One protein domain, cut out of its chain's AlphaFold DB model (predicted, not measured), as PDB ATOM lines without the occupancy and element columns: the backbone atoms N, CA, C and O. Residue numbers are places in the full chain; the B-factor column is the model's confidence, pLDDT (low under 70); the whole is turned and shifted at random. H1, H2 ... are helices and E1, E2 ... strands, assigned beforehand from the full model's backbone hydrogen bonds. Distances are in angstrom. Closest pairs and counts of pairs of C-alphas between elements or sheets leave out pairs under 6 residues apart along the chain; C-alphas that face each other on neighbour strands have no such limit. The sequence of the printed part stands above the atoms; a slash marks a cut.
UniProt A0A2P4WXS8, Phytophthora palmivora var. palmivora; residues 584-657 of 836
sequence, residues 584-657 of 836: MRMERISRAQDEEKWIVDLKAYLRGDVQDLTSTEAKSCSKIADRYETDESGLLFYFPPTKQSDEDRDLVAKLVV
ATOM      1  N   MET A 584      33.023  55.562  67.884       61.34
ATOM      2  CA  MET A 584      32.879  56.561  68.955       61.34
ATOM      3  C   MET A 584      31.422  56.731  69.420       61.34
ATOM      4  O   MET A 584      31.170  56.968  70.603       61.34
ATOM      5  N   ARG A 585      30.444  56.610  68.508       72.62
ATOM      6  CA  ARG A 585      29.010  56.647  68.847       72.62
ATOM      7  C   ARG A 585      28.575  55.395  69.608       72.62
ATOM      8  O   ARG A 585      27.891  55.533  70.619       72.62
ATOM      9  N   MET A 586      29.006  54.210  69.172       73.25
ATOM     10  CA  MET A 586      28.747  52.943  69.866       73.25
ATOM     11  C   MET A 586      29.368  52.943  71.269       73.25
ATOM     12  O   MET A 586      28.682  52.631  72.236       73.25
ATOM     13  N   GLU A 587      30.603  53.426  71.419       74.12
ATOM     14  CA  GLU A 587      31.275  53.570  72.719       74.12
ATOM     15  C   GLU A 587      30.567  54.554  73.663       74.12
ATOM     16  O   GLU A 587      30.597  54.385  74.882       74.12
ATOM     17  N   ARG A 588      29.942  55.613  73.131       78.81
ATOM     18  CA  ARG A 588      29.160  56.560  73.941       78.81
ATOM     19  C   ARG A 588      27.862  55.927  74.441       78.81
ATOM     20  O   ARG A 588      27.499  56.138  75.593       78.81
ATOM     21  N   ILE A 589      27.186  55.153  73.592       80.81
ATOM     22  CA  ILE A 589      25.952  54.449  73.961       80.81
ATOM     23  C   ILE A 589      26.259  53.320  74.948       80.81
ATOM     24  O   ILE A 589      25.539  53.186  75.931       80.81
ATOM     25  N   SER A 590      27.343  52.564  74.744       80.62
ATOM     26  CA  SER A 590      27.764  51.518  75.685       80.62
ATOM     27  C   SER A 590      28.059  52.106  77.057       80.62
ATOM     28  O   SER A 590      27.499  51.634  78.038       80.62
ATOM     29  N   ARG A 591      28.838  53.196  77.130       82.69
ATOM     30  CA  ARG A 591      29.105  53.885  78.403       82.69
ATOM     31  C   ARG A 591      27.822  54.326  79.104       82.69
ATOM     32  O   ARG A 591      27.665  54.052  80.283       82.69
ATOM     33  N   ALA A 592      26.887  54.930  78.373       82.06
ATOM     34  CA  ALA A 592      25.601  55.335  78.938       82.06
ATOM     35  C   ALA A 592      24.748  54.133  79.397       82.06
ATOM     36  O   ALA A 592      24.030  54.230  80.386       82.06
ATOM     37  N   GLN A 593      24.822  52.990  78.705       85.25
ATOM     38  CA  GLN A 593      24.175  51.748  79.138       85.25
ATOM     39  C   GLN A 593      24.813  51.179  80.411       85.25
ATOM     40  O   GLN A 593      24.106  50.633  81.249       85.25
ATOM     41  N   ASP A 594      26.128  51.324  80.563       83.50
ATOM     42  CA  ASP A 594      26.883  50.806  81.706       83.50
ATOM     43  C   ASP A 594      26.787  51.713  82.955       83.50
ATOM     44  O   ASP A 594      27.243  51.339  84.034       83.50
ATOM     45  N   GLU A 595      26.158  52.887  82.838       83.81
ATOM     46  CA  GLU A 595      25.812  53.770  83.962       83.81
ATOM     47  C   GLU A 595      24.454  53.410  84.597       83.81
ATOM     48  O   GLU A 595      24.208  53.704  85.770       83.81
ATOM     49  N   GLU A 596      23.560  52.749  83.852       84.31
ATOM     50  CA  GLU A 596      22.230  52.389  84.339       84.31
ATOM     51  C   GLU A 596      22.203  51.032  85.025       84.31
ATOM     52  O   GLU A 596      22.322  49.984  84.391       84.31
ATOM     53  N   LYS A 597      21.917  51.050  86.331       82.81
ATOM     54  CA  LYS A 597      21.946  49.857  87.182       82.81
ATOM     55  C   LYS A 597      21.167  48.663  86.608       82.81
ATOM     56  O   LYS A 597      21.696  47.564  86.567       82.81
ATOM     57  N   TRP A 598      19.945  48.859  86.109       84.81
ATOM     58  CA  TRP A 598      19.144  47.741  85.584       84.81
ATOM     59  C   TRP A 598      19.699  47.156  84.272       84.81
ATOM     60  O   TRP A 598      19.509  45.968  84.015       84.81
ATOM     61  N   ILE A 599      20.374  47.967  83.448       84.94
ATOM     62  CA  ILE A 599      21.031  47.518  82.212       84.94
ATOM     63  C   ILE A 599      22.305  46.754  82.568       84.94
ATOM     64  O   ILE A 599      22.542  45.684  82.014       84.94
ATOM     65  N   VAL A 600      23.083  47.265  83.527       85.38
ATOM     66  CA  VAL A 600      24.280  46.602  84.066       85.38
ATOM     67  C   VAL A 600      23.928  45.241  84.658       85.38
ATOM     68  O   VAL A 600      24.536  44.238  84.283       85.38
ATOM     69  N   ASP A 601      22.901  45.189  85.509       85.31
ATOM     70  CA  ASP A 601      22.449  43.959  86.156       85.31
ATOM     71  C   ASP A 601      21.981  42.924  85.117       85.31
ATOM     72  O   ASP A 601      22.286  41.733  85.218       85.31
ATOM     73  N   LEU A 602      21.286  43.377  84.067       84.12
ATOM     74  CA  LEU A 602      20.813  42.515  82.987       84.12
ATOM     75  C   LEU A 602      21.959  42.018  82.094       84.12
ATOM     76  O   LEU A 602      21.976  40.840  81.744       84.12
ATOM     77  N   LYS A 603      22.942  42.868  81.769       84.69
ATOM     78  CA  LYS A 603      24.160  42.462  81.046       84.69
ATOM     79  C   LYS A 603      24.966  41.437  81.851       84.69
ATOM     80  O   LYS A 603      25.427  40.454  81.279       84.69
ATOM     81  N   ALA A 604      25.109  41.628  83.166       82.44
ATOM     82  CA  ALA A 604      25.771  40.667  84.054       82.44
ATOM     83  C   ALA A 604      25.023  39.325  84.095       82.44
ATOM     84  O   ALA A 604      25.633  38.266  83.959       82.44
ATOM     85  N   TYR A 605      23.688  39.363  84.177       83.81
ATOM     86  CA  TYR A 605      22.853  38.163  84.122       83.81
ATOM     87  C   TYR A 605      22.980  37.412  82.783       83.81
ATOM     88  O   TYR A 605      23.141  36.194  82.788       83.81
ATOM     89  N   LEU A 606      22.963  38.123  81.646       82.44
ATOM     90  CA  LEU A 606      23.098  37.539  80.301       82.44
ATOM     91  C   LEU A 606      24.495  36.957  80.032       82.44
ATOM     92  O   LEU A 606      24.614  35.969  79.312       82.44
ATOM     93  N   ARG A 607      25.548  37.529  80.632       81.06
ATOM     94  CA  ARG A 607      26.922  36.996  80.563       81.06
ATOM     95  C   ARG A 607      27.174  35.807  81.495       81.06
ATOM     96  O   ARG A 607      28.192  35.137  81.354       81.06
ATOM     97  N   GLY A 608      26.245  35.513  82.407       74.19
ATOM     98  CA  GLY A 608      26.375  34.428  83.384       74.19
ATOM     99  C   GLY A 608      27.114  34.817  84.670       74.19
ATOM    100  O   GLY A 608      27.338  33.954  85.521       74.19
ATOM    101  N   ASP A 609      27.416  36.103  84.869       77.62
ATOM    102  CA  ASP A 609      28.111  36.660  86.038       77.62
ATOM    103  C   ASP A 609      27.139  36.876  87.218       77.62
ATOM    104  O   ASP A 609      27.039  37.945  87.816       77.62
ATOM    105  N   VAL A 610      26.363  35.843  87.564       72.25
ATOM    106  CA  VAL A 610      25.260  35.934  88.547       72.25
ATOM    107  C   VAL A 610      25.762  36.052  89.998       72.25
ATOM    108  O   VAL A 610      24.972  36.272  90.912       72.25
ATOM    109  N   GLN A 611      27.072  35.911  90.231       70.69
ATOM    110  CA  GLN A 611      27.678  35.978  91.569       70.69
ATOM    111  C   GLN A 611      27.643  37.391  92.169       70.69
ATOM    112  O   GLN A 611      27.573  37.521  93.391       70.69
ATOM    113  N   ASP A 612      27.617  38.421  91.320       70.38
ATOM    114  CA  ASP A 612      27.629  39.830  91.728       70.38
ATOM    115  C   ASP A 612      26.215  40.416  91.927       70.38
ATOM    116  O   ASP A 612      26.064  41.559  92.357       70.38
ATOM    117  N   LEU A 613      25.163  39.630  91.654       77.38
ATOM    118  CA  LEU A 613      23.760  40.047  91.744       77.38
ATOM    119  C   LEU A 613      23.092  39.534  93.023       77.38
ATOM    120  O   LEU A 613      23.225  38.370  93.407       77.38
ATOM    121  N   THR A 614      22.261  40.363  93.659       82.31
ATOM    122  CA  THR A 614      21.416  39.882  94.761       82.31
ATOM    123  C   THR A 614      20.335  38.918  94.252       82.31
ATOM    124  O   THR A 614      19.877  38.993  93.109       82.31
ATOM    125  N   SER A 615      19.833  38.026  95.120       73.44
ATOM    126  CA  SER A 615      18.769  37.063  94.760       73.44
ATOM    127  C   SER A 615      17.504  37.734  94.189       73.44
ATOM    128  O   SER A 615      16.787  37.146  93.378       73.44
ATOM    129  N   THR A 616      17.220  38.973  94.594       77.25
ATOM    130  CA  THR A 616      16.103  39.788  94.096       77.25
ATOM    131  C   THR A 616      16.368  40.400  92.718       77.25
ATOM    132  O   THR A 616      15.457  40.431  91.885       77.25
ATOM    133  N   GLU A 617      17.598  40.840  92.453       78.75
ATOM    134  CA  GLU A 617      18.016  41.401  91.159       78.75
ATOM    135  C   GLU A 617      18.093  40.297  90.096       78.75
ATOM    136  O   GLU A 617      17.495  40.429  89.028       78.75
ATOM    137  N   ALA A 618      18.674  39.141  90.436       77.25
ATOM    138  CA  ALA A 618      18.738  37.978  89.549       77.25
ATOM    139  C   ALA A 618      17.338  37.455  89.165       77.25
ATOM    140  O   ALA A 618      17.071  37.152  88.002       77.25
ATOM    141  N   LYS A 619      16.392  37.418  90.118       78.75
ATOM    142  CA  LYS A 619      14.988  37.062  89.835       78.75
ATOM    143  C   LYS A 619      14.300  38.073  88.918       78.75
ATOM    144  O   LYS A 619      13.467  37.673  88.107       78.75
ATOM    145  N   SER A 620      14.614  39.358  89.040       78.62
ATOM    146  CA  SER A 620      14.024  40.400  88.192       78.62
ATOM    147  C   SER A 620      14.569  40.328  86.765       78.62
ATOM    148  O   SER A 620      13.777  40.360  85.825       78.62
ATOM    149  N   CYS A 621      15.878  40.104  86.608       80.44
ATOM    150  CA  CYS A 621      16.521  39.899  85.310       80.44
ATOM    151  C   CYS A 621      16.007  38.628  84.618       80.44
ATOM    152  O   CYS A 621      15.621  38.688  83.454       80.44
ATOM    153  N   SER A 622      15.863  37.513  85.348       79.25
ATOM    154  CA  SER A 622      15.375  36.239  84.788       79.25
ATOM    155  C   SER A 622      13.993  36.321  84.125       79.25
ATOM    156  O   SER A 622      13.706  35.576  83.198       79.25
ATOM    157  N   LYS A 623      13.126  37.244  84.565       79.56
ATOM    158  CA  LYS A 623      11.777  37.415  83.996       79.56
ATOM    159  C   LYS A 623      11.775  38.091  82.629       79.56
ATOM    160  O   LYS A 623      10.777  38.002  81.915       79.56
ATOM    161  N   ILE A 624      12.827  38.845  82.322       80.25
ATOM    162  CA  ILE A 624      12.911  39.678  81.121       80.25
ATOM    163  C   ILE A 624      14.022  39.226  80.173       80.25
ATOM    164  O   ILE A 624      13.909  39.520  78.987       80.25
ATOM    165  N   ALA A 625      15.032  38.501  80.669       79.38
ATOM    166  CA  ALA A 625      16.241  38.101  79.946       79.38
ATOM    167  C   ALA A 625      15.961  37.425  78.598       79.38
ATOM    168  O   ALA A 625      16.631  37.751  77.630       79.38
ATOM    169  N   ASP A 626      14.909  36.607  78.490       78.38
ATOM    170  CA  ASP A 626      14.513  35.928  77.241       78.38
ATOM    171  C   ASP A 626      14.234  36.875  76.054       78.38
ATOM    172  O   ASP A 626      14.075  36.425  74.920       78.38
ATOM    173  N   ARG A 627      14.095  38.184  76.301       80.12
ATOM    174  CA  ARG A 627      13.804  39.211  75.286       80.12
ATOM    175  C   ARG A 627      14.969  40.158  75.023       80.12
ATOM    176  O   ARG A 627      14.772  41.143  74.312       80.12
ATOM    177  N   TYR A 628      16.129  39.922  75.624       83.62
ATOM    178  CA  TYR A 628      17.285  40.795  75.489       83.62
ATOM    179  C   TYR A 628      18.540  39.987  75.190       83.62
ATOM    180  O   TYR A 628      18.765  38.944  75.793       83.62
ATOM    181  N   GLU A 629      19.378  40.504  74.300       82.62
ATOM    182  CA  GLU A 629      20.684  39.917  73.999       82.62
ATOM    183  C   GLU A 629      21.738  41.025  73.932       82.62
ATOM    184  O   GLU A 629      21.423  42.195  73.683       82.62
ATOM    185  N   THR A 630      22.988  40.653  74.196       81.69
ATOM    186  CA  THR A 630      24.144  41.556  74.131       81.69
ATOM    187  C   THR A 630      24.972  41.194  72.910       81.69
ATOM    188  O   THR A 630      25.263  40.016  72.711       81.69
ATOM    189  N   ASP A 631      25.344  42.184  72.106       79.12
ATOM    190  CA  ASP A 631      26.177  41.965  70.922       79.12
ATOM    191  C   ASP A 631      27.677  41.833  71.268       79.12
ATOM    192  O   ASP A 631      28.101  42.005  72.415       79.12
ATOM    193  N   GLU A 632      28.506  41.570  70.251       72.38
ATOM    194  CA  GLU A 632      29.972  41.487  70.382       72.38
ATOM    195  C   GLU A 632      30.621  42.807  70.844       72.38
ATOM    196  O   GLU A 632      31.756  42.805  71.321       72.38
ATOM    197  N   SER A 633      29.913  43.936  70.719       69.81
ATOM    198  CA  SER A 633      30.377  45.268  71.120       69.81
ATOM    199  C   SER A 633      29.933  45.677  72.533       69.81
ATOM    200  O   SER A 633      30.302  46.752  73.008       69.81
ATOM    201  N   GLY A 634      29.200  44.806  73.237       73.12
ATOM    202  CA  GLY A 634      28.716  45.031  74.597       73.12
ATOM    203  C   GLY A 634      27.437  45.868  74.685       73.12
ATOM    204  O   GLY A 634      27.045  46.251  75.792       73.12
ATOM    205  N   LEU A 635      26.768  46.143  73.563       84.38
ATOM    206  CA  LEU A 635      25.495  46.857  73.496       84.38
ATOM    207  C   LEU A 635      24.314  45.912  73.716       84.38
ATOM    208  O   LEU A 635      24.265  44.799  73.199       84.38
ATOM    209  N   LEU A 636      23.328  46.385  74.477       86.06
ATOM    210  CA  LEU A 636      22.105  45.640  74.762       86.06
ATOM    211  C   LEU A 636      21.015  45.906  73.708       86.06
ATOM    212  O   LEU A 636      20.669  47.064  73.441       86.06
ATOM    213  N   PHE A 637      20.416  44.837  73.183       85.88
ATOM    214  CA  PHE A 637      19.299  44.863  72.236       85.88
ATOM    215  C   PHE A 637      18.053  44.181  72.810       85.88
ATOM    216  O   PHE A 637      18.146  43.277  73.635       85.88
ATOM    217  N   TYR A 638      16.876  44.629  72.373       84.75
ATOM    218  CA  TYR A 638      15.568  44.080  72.719       84.75
ATOM    219  C   TYR A 638      14.906  43.417  71.511       84.75
ATOM    220  O   TYR A 638      14.797  44.022  70.439       84.75
ATOM    221  N   PHE A 639      14.358  42.224  71.736       80.06
ATOM    222  CA  PHE A 639      13.698  41.394  70.737       80.06
ATOM    223  C   PHE A 639      12.207  41.237  71.073       80.06
ATOM    224  O   PHE A 639      11.840  40.650  72.099       80.06
ATOM    225  N   PRO A 640      11.298  41.779  70.241       72.69
ATOM    226  CA  PRO A 640       9.866  41.592  70.426       72.69
ATOM    227  C   PRO A 640       9.462  40.115  70.267       72.69
ATOM    228  O   PRO A 640      10.009  39.420  69.415       72.69
ATOM    229  N   PRO A 641       8.450  39.627  71.005       62.09
ATOM    230  CA  PRO A 641       7.939  38.273  70.820       62.09
ATOM    231  C   PRO A 641       7.128  38.177  69.513       62.09
ATOM    232  O   PRO A 641       5.932  38.472  69.495       62.09
ATOM    233  N   THR A 642       7.761  37.779  68.408       56.22
ATOM    234  CA  THR A 642       7.109  37.471  67.118       56.22
ATOM    235  C   THR A 642       7.275  35.993  66.749       56.22
ATOM    236  O   THR A 642       8.322  35.402  66.980       56.22
ATOM    237  N   LYS A 643       6.224  35.378  66.182       50.66
ATOM    238  CA  LYS A 643       6.189  33.968  65.735       50.66
ATOM    239  C   LYS A 643       6.881  33.760  64.369       50.66
ATOM    240  O   LYS A 643       6.246  33.240  63.454       50.66
ATOM    241  N   GLN A 644       8.121  34.206  64.188       52.72
ATOM    242  CA  GLN A 644       8.851  34.062  62.915       52.72
ATOM    243  C   GLN A 644      10.233  33.424  63.113       52.72
ATOM    244  O   GLN A 644      10.752  33.421  64.227       52.72
ATOM    245  N   SER A 645      10.740  32.806  62.041       53.06
ATOM    246  CA  SER A 645      11.958  31.986  61.966       53.06
ATOM    247  C   SER A 645      13.226  32.727  62.393       53.06
ATOM    248  O   SER A 645      13.317  33.939  62.229       53.06
ATOM    249  N   ASP A 646      14.218  31.978  62.885       52.91
ATOM    250  CA  ASP A 646      15.475  32.512  63.436       52.91
ATOM    251  C   ASP A 646      16.272  33.399  62.454       52.91
ATOM    252  O   ASP A 646      16.978  34.293  62.901       52.91
ATOM    253  N   GLU A 647      16.102  33.239  61.134       49.72
ATOM    254  CA  GLU A 647      16.758  34.084  60.116       49.72
ATOM    255  C   GLU A 647      16.189  35.521  60.023       49.72
ATOM    256  O   GLU A 647      16.880  36.417  59.548       49.72
ATOM    257  N   ASP A 648      14.972  35.778  60.529       49.12
ATOM    258  CA  ASP A 648      14.353  37.119  60.560       49.12
ATOM    259  C   ASP A 648      14.598  37.869  61.889       49.12
ATOM    260  O   ASP A 648      14.200  39.030  62.034       49.12
ATOM    261  N   ARG A 649      15.244  37.235  62.884       49.59
ATOM    262  CA  ARG A 649      15.475  37.839  64.214       49.59
ATOM    263  C   ARG A 649      16.402  39.057  64.163       49.59
ATOM    264  O   ARG A 649      16.114  40.053  64.832       49.59
ATOM    265  N   ASP A 650      17.438  39.024  63.327       48.94
ATOM    266  CA  ASP A 650      18.428  40.107  63.209       48.94
ATOM    267  C   ASP A 650      17.858  41.379  62.558       48.94
ATOM    268  O   ASP A 650      18.317  42.489  62.830       48.94
ATOM    269  N   LEU A 651      16.796  41.256  61.752       50.16
ATOM    270  CA  LEU A 651      16.135  42.392  61.095       50.16
ATOM    271  C   LEU A 651      15.211  43.191  62.035       50.16
ATOM    272  O   LEU A 651      14.755  44.276  61.669       50.16
ATOM    273  N   VAL A 652      14.925  42.680  63.243       61.44
ATOM    274  CA  VAL A 652      13.953  43.264  64.194       61.44
ATOM    275  C   VAL A 652      14.597  43.652  65.539       61.44
ATOM    276  O   VAL A 652      13.899  44.106  66.451       61.44
ATOM    277  N   ALA A 653      15.923  43.531  65.671       71.94
ATOM    278  CA  ALA A 653      16.660  43.927  66.870       71.94
ATOM    279  C   ALA A 653      16.510  45.434  67.150       71.94
ATOM    280  O   ALA A 653      16.741  46.277  66.280       71.94
ATOM    281  N   LYS A 654      16.122  45.793  68.380       84.25
ATOM    282  CA  LYS A 654      15.945  47.197  68.793       84.25
ATOM    283  C   LYS A 654      16.984  47.581  69.815       84.25
ATOM    284  O   LYS A 654      17.074  46.942  70.858       84.25
ATOM    285  N   LEU A 655      17.719  48.654  69.555       85.94
ATOM    286  CA  LEU A 655      18.737  49.119  70.486       85.94
ATOM    287  C   LEU A 655      18.082  49.613  71.782       85.94
ATOM    288  O   LEU A 655      17.144  50.419  71.742       85.94
ATOM    289  N   VAL A 656      18.579  49.140  72.926       87.31
ATOM    290  CA  VAL A 656      18.120  49.613  74.233       87.31
ATOM    291  C   VAL A 656      18.745  50.971  74.525       87.31
ATOM    292  O   VAL A 656      19.967  51.109  74.517       87.31
ATOM    293  N   VAL A 657      17.922  51.988  74.776       88.56
ATOM    294  CA  VAL A 657      18.401  53.364  74.958       88.56
ATOM    295  C   VAL A 657      18.338  53.783  76.434       88.56
ATOM    296  O   VAL A 657      17.243  53.796  77.004       88.56
TER     297      VAL A 657
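This is residues 584 to 657 of the 836 residues of a protein of Phytophthora palmivora var. palmivora (UniProt A0A2P4WXS8). A small wall of three short strands, E1, E2 and E3, has helix H2 packed on it; H1 meets H2 at a corner by their link, and H3, which is not on the wall, meets H2 near its own last residues, where Cys 621 comes closest to Leu 602 of H2. From the strands a long loop between E2 and E3 runs away from the helices, and its residues 643 to 648 stick out, at the other end of the structure from H3. The printed part has 74 residues, with three named helices and then three named strands in the order H1 H2 H3 E1 E2 E3 along it. The sheet runs E1 - E2 - E3, all antiparallel, and the class is mixed, helices and strands. The whole is compact, with a radius of gyration of the C-alphas of 12.9 A, and has a flat outline with spans of 35 by 32 by 17 A.

H1 is residues 584 to 595, 16.8 A from first to last C-alpha, and begins with C-alpha 584 at (32.879, 56.561, 68.955). After a tight link of one residue, H2 follows as residues 597 to 607, 15.3 A long, with C-alpha 607 at (26.922, 36.996, 80.563). A short link of 7 residues leads to H3, residues 615 to 622, 10.6 A long. A tight link of 5 residues leads on to E1, residues 628 to 630, 7.0 A long. E2, residues 636 to 638, is also 7.0 A long and follows E1 after a tight link of 5 residues. E3, residues 654 to 656, is 6.3 A long and ends with C-alpha 656 at (18.120, 49.613, 74.233).

E1, E2 and E3 form a meander, each strand the antiparallel neighbour of the one before. E1 and E2 are a hairpin at 151 degrees between their directions, with N 637 and O 629 within hydrogen-bond range at 2.9 A and N 629 and O 637 at 3.1 A. E2 and E3 are a hairpin too, at 131 degrees, with N 638 and O 654 within hydrogen-bond range at 2.8 A. E1 and E3 are the edge strands, and they are apart. H2 is on the sheet with 17 pairs of C-alphas within 10 A, and the arrangement is two layers, a helix on one face of a sheet. The closest C-alphas of H2 and E1 are those of Lys 603 and Thr 630, 7.0 A apart. H2 and H3 touch, with the C-alphas of Leu 602 and Cys 621 closest at 5.5 A. Their lines stand about perpendicular, but only just, at 73 degrees. H3 is not on the sheet. H1 and H2 only just touch, only at the corner by their link, with 3 pairs of C-alphas within 8 A, made by residues 593 to 594 of H1 alone. The closest C-alphas there are those of Asp 594 and Val 600, 5.5 A apart, and the lines stand about perpendicular at 77 degrees. H1 only grazes the sheet, with its residues 589 to 594. H1 and H3 are apart. In H1, H2 and H3 every O i to N i+4 pair is within hydrogen-bond range.

The two C-alphas farthest apart are those of Thr 614 and Glu 647, at 35.4 A. The printed part has no cut. The link from E2 to E3, residues 639 to 653, is long, and within it residues 643 to 648 stand free. The mean pLDDT of the printed part is 75.4, and 14 residues are under 70: residue 584, residue 633 and residues 641 to 652.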